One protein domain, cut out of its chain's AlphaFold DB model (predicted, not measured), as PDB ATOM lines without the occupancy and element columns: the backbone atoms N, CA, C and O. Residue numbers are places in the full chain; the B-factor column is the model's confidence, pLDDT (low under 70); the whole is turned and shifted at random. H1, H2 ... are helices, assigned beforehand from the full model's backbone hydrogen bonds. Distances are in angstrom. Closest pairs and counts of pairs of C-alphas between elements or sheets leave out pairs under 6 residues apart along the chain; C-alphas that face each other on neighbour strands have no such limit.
ATOM      1  N   ARG A   2     -58.253  -9.173 -36.828       33.03
ATOM      2  CA  ARG A   2     -58.552 -10.162 -37.902       33.03
ATOM      3  C   ARG A   2     -59.035 -11.540 -37.399       33.03
ATOM      4  O   ARG A   2     -59.814 -12.185 -38.080       33.03
ATOM      5  N   ILE A   3     -58.610 -11.952 -36.202       36.19
ATOM      6  CA  ILE A   3     -58.967 -13.245 -35.578       36.19
ATOM      7  C   ILE A   3     -60.278 -13.165 -34.770       36.19
ATOM      8  O   ILE A   3     -60.932 -14.170 -34.556       36.19
ATOM      9  N   LEU A   4     -60.715 -11.968 -34.359       31.33
ATOM     10  CA  LEU A   4     -61.933 -11.803 -33.543       31.33
ATOM     11  C   LEU A   4     -63.224 -11.763 -34.381       31.33
ATOM     12  O   LEU A   4     -64.313 -11.738 -33.822       31.33
ATOM     13  N   ALA A   5     -63.095 -11.750 -35.708       36.53
ATOM     14  CA  ALA A   5     -64.199 -11.796 -36.666       36.53
ATOM     15  C   ALA A   5     -64.050 -12.954 -37.672       36.53
ATOM     16  O   ALA A   5     -64.772 -12.996 -38.667       36.53
ATOM     17  N   SER A   6     -63.101 -13.868 -37.430       41.38
ATOM     18  CA  SER A   6     -62.861 -15.052 -38.251       41.38
ATOM     19  C   SER A   6     -63.064 -16.318 -37.417       41.38
ATOM     20  O   SER A   6     -62.699 -16.353 -36.246       41.38
ATOM     21  N   THR A   7     -63.634 -17.359 -38.022       41.06
ATOM     22  CA  THR A   7     -63.657 -18.723 -37.472       41.06
ATOM     23  C   THR A   7     -62.338 -19.469 -37.712       41.06
ATOM     24  O   THR A   7     -62.222 -20.633 -37.327       41.06
ATOM     25  N   ASP A   8     -61.348 -18.823 -38.344       45.19
ATOM     26  CA  ASP A   8     -59.997 -19.355 -38.515       45.19
ATOM     27  C   ASP A   8     -59.377 -19.652 -37.148       45.19
ATOM     28  O   ASP A   8     -59.148 -18.760 -36.325       45.19
ATOM     29  N   THR A   9     -59.073 -20.922 -36.912       51.19
ATOM     30  CA  THR A   9     -58.315 -21.354 -35.741       51.19
ATOM     31  C   THR A   9     -56.840 -21.437 -36.107       51.19
ATOM     32  O   THR A   9     -56.473 -21.778 -37.234       51.19
ATOM     33  N   MET A  10     -55.972 -21.075 -35.160       52.72
ATOM     34  CA  MET A  10     -54.538 -21.292 -35.334       52.72
ATOM     35  C   MET A  10     -54.296 -22.790 -35.501       52.72
ATOM     36  O   MET A  10     -54.793 -23.582 -34.698       52.72
ATOM     37  N   ALA A  11     -53.538 -23.176 -36.532       65.44
ATOM     38  CA  ALA A  11     -53.081 -24.553 -36.636       65.44
ATOM     39  C   ALA A  11     -52.318 -24.921 -35.347       65.44
ATOM     40  O   ALA A  11     -51.554 -24.090 -34.843       65.44
ATOM     41  N   PRO A  12     -52.524 -26.128 -34.791       69.38
ATOM     42  CA  PRO A  12     -51.854 -26.533 -33.566       69.38
ATOM     43  C   PRO A  12     -50.340 -26.528 -33.778       69.38
ATOM     44  O   PRO A  12     -49.854 -26.943 -34.840       69.38
ATOM     45  N   ASP A  13     -49.612 -26.069 -32.759       72.44
ATOM     46  CA  ASP A  13     -48.154 -26.113 -32.725       72.44
ATOM     47  C   ASP A  13     -47.709 -27.576 -32.626       72.44
ATOM     48  O   ASP A  13     -47.693 -28.186 -31.558       72.44
ATOM     49  N   SER A  14     -47.493 -28.186 -33.788       77.81
ATOM     50  CA  SER A  14     -47.196 -29.604 -33.931       77.81
ATOM     51  C   SER A  14     -46.161 -29.818 -35.025       77.81
ATOM     52  O   SER A  14     -46.095 -29.074 -36.010       77.81
ATOM     53  N   THR A  15     -45.386 -30.892 -34.893       76.38
ATOM     54  CA  THR A  15     -44.374 -31.295 -35.877       76.38
ATOM     55  C   THR A  15     -44.974 -31.464 -37.276       76.38
ATOM     56  O   THR A  15     -44.334 -31.125 -38.268       76.38
ATOM     57  N   ASN A  16     -46.232 -31.909 -37.361       75.06
ATOM     58  CA  ASN A  16     -46.960 -32.050 -38.621       75.06
ATOM     59  C   ASN A  16     -47.207 -30.692 -39.295       75.06
ATOM     60  O   ASN A  16     -46.914 -30.545 -40.478       75.06
ATOM     61  N   THR A  17     -47.666 -29.683 -38.544       73.19
ATOM     62  CA  THR A  17     -47.870 -28.315 -39.056       73.19
ATOM     63  C   THR A  17     -46.552 -27.714 -39.560       73.19
ATOM     64  O   THR A  17     -46.519 -27.092 -40.622       73.19
ATOM     65  N   ILE A  18     -45.447 -27.941 -38.840       71.62
ATOM     66  CA  ILE A  18     -44.108 -27.468 -39.228       71.62
ATOM     67  C   ILE A  18     -43.628 -28.144 -40.517       71.62
ATOM     68  O   ILE A  18     -43.109 -27.467 -41.403       71.62
ATOM     69  N   ASN A  19     -43.811 -29.460 -40.646       75.44
ATOM     70  CA  ASN A  19     -43.421 -30.198 -41.847       75.44
ATOM     71  C   ASN A  19     -44.240 -29.752 -43.065       75.44
ATOM     72  O   ASN A  19     -43.663 -29.427 -44.095       75.44
ATOM     73  N   SER A  20     -45.559 -29.584 -42.921       71.62
ATOM     74  CA  SER A  20     -46.411 -29.065 -44.001       71.62
ATOM     75  C   SER A  20     -46.060 -27.635 -44.430       71.62
ATOM     76  O   SER A  20     -46.239 -27.286 -45.595       71.62
ATOM     77  N   LEU A  21     -45.573 -26.786 -43.517       65.50
ATOM     78  CA  LEU A  21     -45.053 -25.462 -43.877       65.50
ATOM     79  C   LEU A  21     -43.735 -25.571 -44.648       65.50
ATOM     80  O   LEU A  21     -43.559 -24.874 -45.645       65.50
ATOM     81  N   LYS A  22     -42.826 -26.450 -44.214       68.31
ATOM     82  CA  LYS A  22     -41.548 -26.696 -44.897       68.31
ATOM     83  C   LYS A  22     -41.745 -27.251 -46.306       68.31
ATOM     84  O   LYS A  22     -41.038 -26.818 -47.201       68.31
ATOM     85  N   ASP A  23     -42.735 -28.115 -46.517       73.94
ATOM     86  CA  ASP A  23     -43.060 -28.650 -47.846       73.94
ATOM     87  C   ASP A  23     -43.605 -27.570 -48.800       73.94
ATOM     88  O   ASP A  23     -43.388 -27.628 -50.008       73.94
ATOM     89  N   LYS A  24     -44.313 -26.562 -48.268       65.56
ATOM     90  CA  LYS A  24     -44.900 -25.459 -49.053       65.56
ATOM     91  C   LYS A  24     -43.904 -24.356 -49.412       65.56
ATOM     92  O   LYS A  24     -44.191 -23.558 -50.304       65.56
ATOM     93  N   HIS A  25     -42.772 -24.272 -48.719       57.66
ATOM     94  CA  HIS A  25     -41.761 -23.252 -48.964       57.66
ATOM     95  C   HIS A  25     -40.535 -23.875 -49.638       57.66
ATOM     96  O   HIS A  25     -39.929 -24.779 -49.068       57.66
ATOM     97  N   PRO A  26     -40.126 -23.397 -50.827       59.69
ATOM     98  CA  PRO A  26     -38.921 -23.907 -51.460       59.69
ATOM     99  C   PRO A  26     -37.701 -23.657 -50.553       59.69
ATOM    100  O   PRO A  26     -37.638 -22.617 -49.884       59.69
ATOM    101  N   THR A  44     -23.973   6.772 -39.578       83.75
ATOM    102  CA  THR A  44     -24.344   7.012 -38.178       83.75
ATOM    103  C   THR A  44     -25.470   8.026 -38.103       83.75
ATOM    104  O   THR A  44     -25.482   9.007 -38.848       83.75
ATOM    105  N   VAL A  45     -26.384   7.819 -37.168       87.56
ATOM    106  CA  VAL A  45     -27.475   8.736 -36.848       87.56
ATOM    107  C   VAL A  45     -27.272   9.350 -35.468       87.56
ATOM    108  O   VAL A  45     -26.659   8.747 -34.588       87.56
ATOM    109  N   ASN A  46     -27.782  10.564 -35.278       90.31
ATOM    110  CA  ASN A  46     -27.749  11.278 -34.004       90.31
ATOM    111  C   ASN A  46     -29.150  11.343 -33.346       90.31
ATOM    112  O   ASN A  46     -30.162  11.119 -34.019       90.31
ATOM    113  N   PRO A  47     -29.245  11.705 -32.051       87.38
ATOM    114  CA  PRO A  47     -30.520  11.773 -31.324       87.38
ATOM    115  C   PRO A  47     -31.580  12.675 -31.976       87.38
ATOM    116  O   PRO A  47     -32.777  12.381 -31.939       87.38
ATOM    117  N   GLN A  48     -31.158  13.771 -32.614       84.38
ATOM    118  CA  GLN A  48     -32.064  14.710 -33.283       84.38
ATOM    119  C   GLN A  48     -32.692  14.074 -34.530       84.38
ATOM    120  O   GLN A  48     -33.885  14.247 -34.776       84.38
ATOM    121  N   GLN A  49     -31.914  13.296 -35.287       86.88
ATOM    122  CA  GLN A  49     -32.395  12.553 -36.452       86.88
ATOM    123  C   GLN A  49     -33.386  11.459 -36.049       86.88
ATOM    124  O   GLN A  49     -34.432  11.343 -36.684       86.88
ATOM    125  N   ILE A  50     -33.132  10.729 -34.955       87.50
ATOM    126  CA  ILE A  50     -34.086   9.739 -34.423       87.50
ATOM    127  C   ILE A  50     -35.423  10.397 -34.070       87.50
ATOM    128  O   ILE A  50     -36.481   9.907 -34.471       87.50
ATOM    129  N   MET A  51     -35.393  11.550 -33.399       82.81
ATOM    130  CA  MET A  51     -36.608  12.290 -33.048       82.81
ATOM    131  C   MET A  51     -37.381  12.802 -34.262       82.81
ATOM    132  O   MET A  51     -38.615  12.782 -34.270       82.81
ATOM    133  N   LEU A  52     -36.676  13.247 -35.304       84.88
ATOM    134  CA  LEU A  52     -37.303  13.626 -36.568       84.88
ATOM    135  C   LEU A  52     -37.956  12.414 -37.241       84.88
ATOM    136  O   LEU A  52     -39.120  12.502 -37.634       84.88
ATOM    137  N   CYS A  53     -37.267  11.273 -37.307       85.00
ATOM    138  CA  CYS A  53     -37.809  10.040 -37.879       85.00
ATOM    139  C   CYS A  53     -39.045   9.541 -37.115       85.00
ATOM    140  O   CYS A  53     -40.053   9.218 -37.741       85.00
ATOM    141  N   LEU A  54     -39.026   9.560 -35.776       83.31
ATOM    142  CA  LEU A  54     -40.181   9.184 -34.950       83.31
ATOM    143  C   LEU A  54     -41.419  10.040 -35.257       83.31
ATOM    144  O   LEU A  54     -42.536   9.525 -35.331       83.31
ATOM    145  N   ARG A  55     -41.229  11.342 -35.500       80.88
ATOM    146  CA  ARG A  55     -42.312  12.273 -35.861       80.88
ATOM    147  C   ARG A  55     -42.860  12.056 -37.268       80.88
ATOM    148  O   ARG A  55     -44.045  12.305 -37.478       80.88
ATOM    149  N   GLN A  56     -42.031  11.579 -38.194       86.25
ATOM    150  CA  GLN A  56     -42.404  11.360 -39.593       86.25
ATOM    151  C   GLN A  56     -43.255  10.105 -39.822       86.25
ATOM    152  O   GLN A  56     -43.881   9.992 -40.875       86.25
ATOM    153  N   PHE A  57     -43.335   9.181 -38.859       80.38
ATOM    154  CA  PHE A  57     -44.210   8.019 -39.008       80.38
ATOM    155  C   PHE A  57     -45.683   8.444 -39.162       80.38
ATOM    156  O   PHE A  57     -46.193   9.213 -38.331       80.38
ATOM    157  N   PRO A  58     -46.408   7.912 -40.166       81.25
ATOM    158  CA  PRO A  58     -47.843   8.124 -40.303       81.25
ATOM    159  C   PRO A  58     -48.611   7.784 -39.016       81.25
ATOM    160  O   PRO A  58     -48.204   6.943 -38.209       81.25
ATOM    161  N   LYS A  59     -49.749   8.445 -38.791       76.75
ATOM    162  CA  LYS A  59     -50.641   8.067 -37.688       76.75
ATOM    163  C   LYS A  59     -51.219   6.677 -37.966       76.75
ATOM    164  O   LYS A  59     -51.682   6.414 -39.070       76.75
ATOM    165  N   GLY A  60     -51.195   5.801 -36.960       74.00
ATOM    166  CA  GLY A  60     -51.699   4.428 -37.080       74.00
ATOM    167  C   GLY A  60     -50.703   3.406 -37.640       74.00
ATOM    168  O   GLY A  60     -51.114   2.283 -37.924       74.00
ATOM    169  N   THR A  69     -45.809   0.594 -30.890       82.62
ATOM    170  CA  THR A  69     -46.078   1.357 -32.112       82.62
ATOM    171  C   THR A  69     -45.184   2.598 -32.164       82.62
ATOM    172  O   THR A  69     -44.794   3.120 -31.115       82.62
ATOM    173  N   PRO A  70     -44.930   3.173 -33.353       82.88
ATOM    174  CA  PRO A  70     -44.302   4.490 -33.447       82.88
ATOM    175  C   PRO A  70     -45.082   5.597 -32.721       82.88
ATOM    176  O   PRO A  70     -44.515   6.637 -32.406       82.88
ATOM    177  N   GLN A  71     -46.381   5.408 -32.456       83.12
ATOM    178  CA  GLN A  71     -47.141   6.325 -31.605       83.12
ATOM    179  C   GLN A  71     -46.749   6.170 -30.131       83.12
ATOM    180  O   GLN A  71     -46.437   7.172 -29.507       83.12
ATOM    181  N   HIS A  72     -46.642   4.939 -29.614       84.12
ATOM    182  CA  HIS A  72     -46.170   4.696 -28.243       84.12
ATOM    183  C   HIS A  72     -44.779   5.298 -28.017       84.12
ATOM    184  O   HIS A  72     -44.553   5.973 -27.023       84.12
ATOM    185  N   LEU A  73     -43.860   5.112 -28.972       84.81
ATOM    186  CA  LEU A  73     -42.515   5.686 -28.884       84.81
ATOM    187  C   LEU A  73     -42.530   7.219 -28.942       84.81
ATOM    188  O   LEU A  73     -41.738   7.856 -28.256       84.81
ATOM    189  N   ARG A  74     -43.436   7.831 -29.717       83.62
ATOM    190  CA  ARG A  74     -43.628   9.292 -29.728       83.62
ATOM    191  C   ARG A  74     -44.168   9.818 -28.403       83.62
ATOM    192  O   ARG A  74     -43.682  10.837 -27.927       83.62
ATOM    193  N   ASP A  75     -45.142   9.128 -27.825       82.62
ATOM    194  CA  ASP A  75     -45.760   9.525 -26.558       82.62
ATOM    195  C   ASP A  75     -44.746   9.411 -25.409       82.62
ATOM    196  O   ASP A  75     -44.612  10.330 -24.605       82.62
ATOM    197  N   LEU A  76     -43.941   8.341 -25.409       79.38
ATOM    198  CA  LEU A  76     -42.838   8.131 -24.465       79.38
ATOM    199  C   LEU A  76     -41.682   9.124 -24.643       79.38
ATOM    200  O   LEU A  76     -40.902   9.290 -23.717       79.38
ATOM    201  N   THR A  77     -41.557   9.776 -25.806       77.00
ATOM    202  CA  THR A  77     -40.481  10.739 -26.119       77.00
ATOM    203  C   THR A  77     -40.946  12.204 -26.126       77.00
ATOM    204  O   THR A  77     -40.240  13.085 -26.624       77.00
ATOM    205  N   HIS A  78     -42.129  12.493 -25.568       72.06
ATOM    206  CA  HIS A  78     -42.743  13.825 -25.621       72.06
ATOM    207  C   HIS A  78     -42.235  14.808 -24.540       72.06
ATOM    208  O   HIS A  78     -42.253  16.018 -24.779       72.06
ATOM    209  N   ASP A  79     -41.775  14.335 -23.374       64.75
ATOM    210  CA  ASP A  79     -41.452  15.191 -22.216       64.75
ATOM    211  C   ASP A  79     -39.939  15.377 -21.994       64.75
ATOM    212  O   ASP A  79     -39.190  14.414 -22.034       64.75
ATOM    213  N   LYS A  80     -39.436  16.600 -21.780       60.44
ATOM    214  CA  LYS A  80     -38.015  16.949 -22.041       60.44
ATOM    215  C   LYS A  80     -36.971  16.448 -21.029       60.44
ATOM    216  O   LYS A  80     -35.786  16.538 -21.338       60.44
ATOM    217  N   ILE A  81     -37.363  15.985 -19.842       58.66
ATOM    218  CA  ILE A  81     -36.412  15.727 -18.739       58.66
ATOM    219  C   ILE A  81     -36.050  14.235 -18.619       58.66
ATOM    220  O   ILE A  81     -34.881  13.924 -18.426       58.66
ATOM    221  N   GLU A  82     -36.997  13.312 -18.832       58.19
ATOM    222  CA  GLU A  82     -36.774  11.851 -18.725       58.19
ATOM    223  C   GLU A  82     -36.540  11.148 -20.083       58.19
ATOM    224  O   GLU A  82     -36.303   9.945 -20.148       58.19
ATOM    225  N   THR A  83     -36.576  11.883 -21.198       69.31
ATOM    226  CA  THR A  83     -36.522  11.306 -22.558       69.31
ATOM    227  C   THR A  83     -35.135  11.218 -23.181       69.31
ATOM    228  O   THR A  83     -34.966  10.533 -24.192       69.31
ATOM    229  N   ALA A  84     -34.132  11.881 -22.599       74.81
ATOM    230  CA  ALA A  84     -32.780  11.909 -23.152       74.81
ATOM    231  C   ALA A  84     -32.124  10.516 -23.154       74.81
ATOM    232  O   ALA A  84     -31.488  10.142 -24.139       74.81
ATOM    233  N   GLU A  85     -32.334   9.728 -22.097       81.75
ATOM    234  CA  GLU A  85     -31.758   8.385 -21.965       81.75
ATOM    235  C   GLU A  85     -32.360   7.398 -22.970       81.75
ATOM    236  O   GLU A  85     -31.625   6.682 -23.648       81.75
ATOM    237  N   LEU A  86     -33.688   7.412 -23.142       83.81
ATOM    238  CA  LEU A  86     -34.374   6.540 -24.099       83.81
ATOM    239  C   LEU A  86     -33.954   6.847 -25.541       83.81
ATOM    240  O   LEU A  86     -33.662   5.931 -26.310       83.81
ATOM    241  N   ILE A  87     -33.884   8.129 -25.913       86.75
ATOM    242  CA  ILE A  87     -33.449   8.526 -27.258       86.75
ATOM    243  C   ILE A  87     -31.976   8.165 -27.471       86.75
ATOM    244  O   ILE A  87     -31.627   7.707 -28.560       86.75
ATOM    245  N   SER A  88     -31.120   8.325 -26.456       86.94
ATOM    246  CA  SER A  88     -29.717   7.899 -26.533       86.94
ATOM    247  C   SER A  88     -29.618   6.394 -26.777       86.94
ATOM    248  O   SER A  88     -29.019   5.982 -27.764       86.94
ATOM    249  N   ALA A  89     -30.306   5.579 -25.973       87.44
ATOM    250  CA  ALA A  89     -30.304   4.125 -26.119       87.44
ATOM    251  C   ALA A  89     -30.840   3.666 -27.488       87.44
ATOM    252  O   ALA A  89     -30.275   2.768 -28.113       87.44
ATOM    253  N   MET A  90     -31.900   4.306 -27.999       86.12
ATOM    254  CA  MET A  90     -32.410   4.045 -29.352       86.12
ATOM    255  C   MET A  90     -31.397   4.428 -30.435       86.12
ATOM    256  O   MET A  90     -31.255   3.711 -31.424       86.12
ATOM    257  N   THR A  91     -30.693   5.547 -30.256       89.94
ATOM    258  CA  THR A  91     -29.655   6.016 -31.183       89.94
ATOM    259  C   THR A  91     -28.488   5.031 -31.228       89.94
ATOM    260  O   THR A  91     -28.066   4.636 -32.314       89.94
ATOM    261  N   ASP A  92     -28.022   4.570 -30.067       88.19
ATOM    262  CA  ASP A  92     -26.937   3.593 -29.949       88.19
ATOM    263  C   ASP A  92     -27.322   2.253 -30.578       88.19
ATOM    264  O   ASP A  92     -26.563   1.680 -31.360       88.19
ATOM    265  N   PHE A  93     -28.543   1.787 -30.312       85.75
ATOM    266  CA  PHE A  93     -29.071   0.563 -30.904       85.75
ATOM    267  C   PHE A  93     -29.176   0.646 -32.434       85.75
ATOM    268  O   PHE A  93     -28.780  -0.283 -33.138       85.75
ATOM    269  N   ILE A  94     -29.668   1.763 -32.980       86.31
ATOM    270  CA  ILE A  94     -29.769   1.944 -34.435       86.31
ATOM    271  C   ILE A  94     -28.377   2.034 -35.066       86.31
ATOM    272  O   ILE A  94     -28.145   1.409 -36.098       86.31
ATOM    273  N   ASN A  95     -27.432   2.736 -34.440       88.12
ATOM    274  CA  ASN A  95     -26.046   2.793 -34.910       88.12
ATOM    275  C   ASN A  95     -25.360   1.420 -34.875       88.12
ATOM    276  O   ASN A  95     -24.614   1.088 -35.798       88.12
ATOM    277  N   LEU A  96     -25.661   0.586 -33.875       85.38
ATOM    278  CA  LEU A  96     -25.201  -0.801 -33.824       85.38
ATOM    279  C   LEU A  96     -25.703  -1.587 -35.047       85.38
ATOM    280  O   LEU A  96     -24.902  -2.210 -35.747       85.38
ATOM    281  N   LEU A  97     -26.994  -1.482 -35.377       81.44
ATOM    282  CA  LEU A  97     -27.563  -2.129 -36.565       81.44
ATOM    283  C   LEU A  97     -26.973  -1.578 -37.873       81.44
ATOM    284  O   LEU A  97     -26.635  -2.357 -38.766       81.44
ATOM    285  N   LEU A  98     -26.796  -0.257 -37.981       80.88
ATOM    286  CA  LEU A  98     -26.200   0.402 -39.151       80.88
ATOM    287  C   LEU A  98     -24.715   0.053 -39.341       80.88
ATOM    288  O   LEU A  98     -24.228   0.053 -40.469       80.88
ATOM    289  N   SER A  99     -24.008  -0.318 -38.269       79.00
ATOM    290  CA  SER A  99     -22.645  -0.870 -38.336       79.00
ATOM    291  C   SER A  99     -22.590  -2.324 -38.841       79.00
ATOM    292  O   SER A  99     -21.520  -2.936 -38.923       79.00
ATOM    293  N   GLY A 100     -23.744  -2.910 -39.179       73.31
ATOM    294  CA  GLY A 100     -23.851  -4.300 -39.611       73.31
ATOM    295  C   GLY A 100     -23.616  -5.290 -38.468       73.31
ATOM    296  O   GLY A 100     -23.124  -6.400 -38.700       73.31
ATOM    297  N   VAL A 101     -23.909  -4.885 -37.230       79.06
ATOM    298  CA  VAL A 101     -23.838  -5.732 -36.040       79.06
ATOM    299  C   VAL A 101     -25.253  -5.934 -35.508       79.06
ATOM    300  O   VAL A 101     -25.913  -5.003 -35.064       79.06
ATOM    301  N   CYS A 102     -25.729  -7.176 -35.544       77.38
ATOM    302  CA  CYS A 102     -26.954  -7.594 -34.872       77.38
ATOM    303  C   CYS A 102     -26.644  -8.872 -34.085       77.38
ATOM    304  O   CYS A 102     -26.191  -9.839 -34.707       77.38
ATOM    305  N   PRO A 103     -26.867  -8.909 -32.759       77.94
ATOM    306  CA  PRO A 103     -26.642 -10.113 -31.965       77.94
ATOM    307  C   PRO A 103     -27.427 -11.311 -32.532       77.94
ATOM    308  O   PRO A 103     -28.618 -11.144 -32.834       77.94
ATOM    309  N   PRO A 104     -26.804 -12.497 -32.699       72.06
ATOM    310  CA  PRO A 104     -27.449 -13.679 -33.280       72.06
ATOM    311  C   PRO A 104     -28.754 -14.069 -32.583       72.06
ATOM    312  O   PRO A 104     -29.691 -14.528 -33.234       72.06
ATOM    313  N   GLU A 105     -28.840 -13.836 -31.276       72.81
ATOM    314  CA  GLU A 105     -30.005 -14.126 -30.443       72.81
ATOM    315  C   GLU A 105     -31.204 -13.230 -30.790       72.81
ATOM    316  O   GLU A 105     -32.350 -13.633 -30.607       72.81
ATOM    317  N   VAL A 106     -30.958 -12.026 -31.322       70.69
ATOM    318  CA  VAL A 106     -31.987 -11.017 -31.629       70.69
ATOM    319  C   VAL A 106     -32.415 -11.068 -33.106       70.69
ATOM    320  O   VAL A 106     -33.538 -10.683 -33.445       70.69
ATOM    321  N   VAL A 107     -31.573 -11.619 -33.991       68.31
ATOM    322  CA  VAL A 107     -31.846 -11.760 -35.438       68.31
ATOM    323  C   VAL A 107     -33.217 -12.396 -35.746       68.31
ATOM    324  O   VAL A 107     -33.943 -11.833 -36.572       68.31
ATOM    325  N   PRO A 108     -33.650 -13.498 -35.092       61.94
ATOM    326  CA  PRO A 108     -34.953 -14.115 -35.361       61.94
ATOM    327  C   PRO A 108     -36.147 -13.219 -35.013       61.94
ATOM    328  O   PRO A 108     -37.250 -13.434 -35.520       61.94
ATOM    329  N   TYR A 109     -35.949 -12.231 -34.138       65.06
ATOM    330  CA  TYR A 109     -36.992 -11.327 -33.663       65.06
ATOM    331  C   TYR A 109     -37.080 -10.052 -34.504       65.06
ATOM    332  O   TYR A 109     -38.194  -9.630 -34.808       65.06
ATOM    333  N   LEU A 110     -35.937  -9.494 -34.923       62.69
ATOM    334  CA  LEU A 110     -35.855  -8.299 -35.777       62.69
ATOM    335  C   LEU A 110     -36.138  -8.594 -37.256       62.69
ATOM    336  O   LEU A 110     -36.796  -7.799 -37.922       62.69
ATOM    337  N   PHE A 111     -35.657  -9.733 -37.767       63.62
ATOM    338  CA  PHE A 111     -35.720 -10.076 -39.195       63.62
ATOM    339  C   PHE A 111     -36.609 -11.292 -39.497       63.62
ATOM    340  O   PHE A 111     -36.769 -11.676 -40.655       63.62
ATOM    341  N   GLY A 112     -37.202 -11.914 -38.474       57.34
ATOM    342  CA  GLY A 112     -38.145 -13.015 -38.650       57.34
ATOM    343  C   GLY A 112     -39.560 -12.519 -38.945       57.34
ATOM    344  O   GLY A 112     -40.174 -11.838 -38.125       57.34
ATOM    345  N   GLY A 113     -40.118 -12.914 -40.091       50.38
ATOM    346  CA  GLY A 113     -41.532 -12.694 -40.402       50.38
ATOM    347  C   GLY A 113     -42.465 -13.534 -39.517       50.38
ATOM    348  O   GLY A 113     -42.136 -14.651 -39.115       50.38
ATOM    349  N   ARG A 114     -43.665 -13.016 -39.223       49.31
ATOM    350  CA  ARG A 114     -44.731 -13.776 -38.551       49.31
ATOM    351  C   ARG A 114     -45.519 -14.570 -39.595       49.31
ATOM    352  O   ARG A 114     -46.500 -14.066 -40.132       49.31
ATOM    353  N   LEU A 115     -45.108 -15.805 -39.873       51.62
ATOM    354  CA  LEU A 115     -45.962 -16.751 -40.592       51.62
ATOM    355  C   LEU A 115     -46.936 -17.376 -39.587       51.62
ATOM    356  O   LEU A 115     -46.521 -18.049 -38.648       51.62
ATOM    357  N   VAL A 116     -48.227 -17.103 -39.755       52.50
ATOM    358  CA  VAL A 116     -49.295 -17.801 -39.029       52.50
ATOM    359  C   VAL A 116     -49.883 -18.820 -39.992       52.50
ATOM    360  O   VAL A 116     -50.432 -18.438 -41.024       52.50
ATOM    361  N   ALA A 117     -49.761 -20.105 -39.665       48.81
ATOM    362  CA  ALA A 117     -50.453 -21.156 -40.395       48.81
ATOM    363  C   ALA A 117     -51.944 -21.099 -40.047       48.81
ATOM    364  O   ALA A 117     -52.349 -21.411 -38.925       48.81
ATOM    365  N   LEU A 118     -52.747 -20.657 -41.011       48.53
ATOM    366  CA  LEU A 118     -54.200 -20.739 -40.954       48.53
ATOM    367  C   LEU A 118     -54.633 -22.025 -41.658       48.53
ATOM    368  O   LEU A 118     -54.091 -22.378 -42.708       48.53
ATOM    369  N   ILE A 119     -55.596 -22.730 -41.071       49.38
ATOM    370  CA  ILE A 119     -56.266 -23.850 -41.733       49.38
ATOM    371  C   ILE A 119     -57.052 -23.264 -42.912       49.38
ATOM    372  O   ILE A 119     -57.788 -22.297 -42.739       49.38
ATOM    373  N   GLU A 120     -56.865 -23.805 -44.115       41.72
ATOM    374  CA  GLU A 120     -57.512 -23.308 -45.332       41.72
ATOM    375  C   GLU A 120     -59.042 -23.408 -45.192       41.72
ATOM    376  O   GLU A 120     -59.614 -24.501 -45.206       41.72
ATOM    377  N   MET A 121     -59.721 -22.268 -45.013       44.72
ATOM    378  CA  MET A 121     -61.179 -22.233 -44.981       44.72
ATOM    379  C   MET A 121     -61.746 -22.319 -46.397       44.72
ATOM    380  O   MET A 121     -61.520 -21.469 -47.255       44.72
ATOM    381  N   ASN A 122     -62.537 -23.367 -46.610       48.88
ATOM    382  CA  ASN A 122     -63.153 -23.756 -47.876       48.88
ATOM    383  C   ASN A 122     -64.260 -22.810 -48.396       48.88
ATOM    384  O   ASN A 122     -64.839 -23.108 -49.437       48.88
TER     385      ASN A 122
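Overview. This is residues 2 to 26, 44 to 60 and 69 to 122 of the 536 residues of an uncharacterized protein of Helobdella robusta (UniProt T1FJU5). A small cluster of three helices, H4, H2 and H3, makes one end of an elongated model; H1 lies alone toward the other end, and a thin thread of chain with the short H5 runs between them. In the cluster H2 meets H4 about perpendicular and H3 packs on H2, while residues 103 to 109 stick out with nothing near. The printed part has 96 residues with five named helices, H1 to H5 in chain order, and no named strand; the class is all helix, though just 47 residues are in named elements. The whole is extended, with a radius of gyration of the C-alphas of 19.5 A and spans of 54 by 34 by 20 A.

Arrangement. Start at the longest helix, H4, residues 83 to 98, which with residues 87 to 91 alone touches H2, residues 47 to 56. Their closest C-alphas, Pro 47 and Thr 91, are 5.8 A apart, and their lines are about perpendicular at 90 degrees. H2 also touches H3, residues 70 to 76, at a steep tilt of 54 degrees, opposite ways; the closest C-alphas, Leu 54 and Arg 74, are 6.3 A apart. H1, residues 15 to 24, and H5, residues 107 to 110, touch no helix. In H1, H2, H3 and H4 every O i to N i+4 pair is within hydrogen-bond range; H5 is too short for one.

Along the chain. Find C-alpha 83 at (-36.522, 11.306, -22.558); from there H4 runs 22.4 A to C-alpha 98. H2 measures 14.5 A, H3 9.8 A and H5 5.3 A. H1 begins at C-alpha 15, (-44.374, -31.295, -35.877), and runs 14.4 A.

Size, cuts and confidence. Look for two cuts: 36.7 A from C-alpha 26 to 44, and 8.1 A from C-alpha 60 to 69. H3 to H4 and H4 to H5 are short links. Mean pLDDT of the printed part is 70.6; residues 2 to 12 and 107 to 122 are among those under 70.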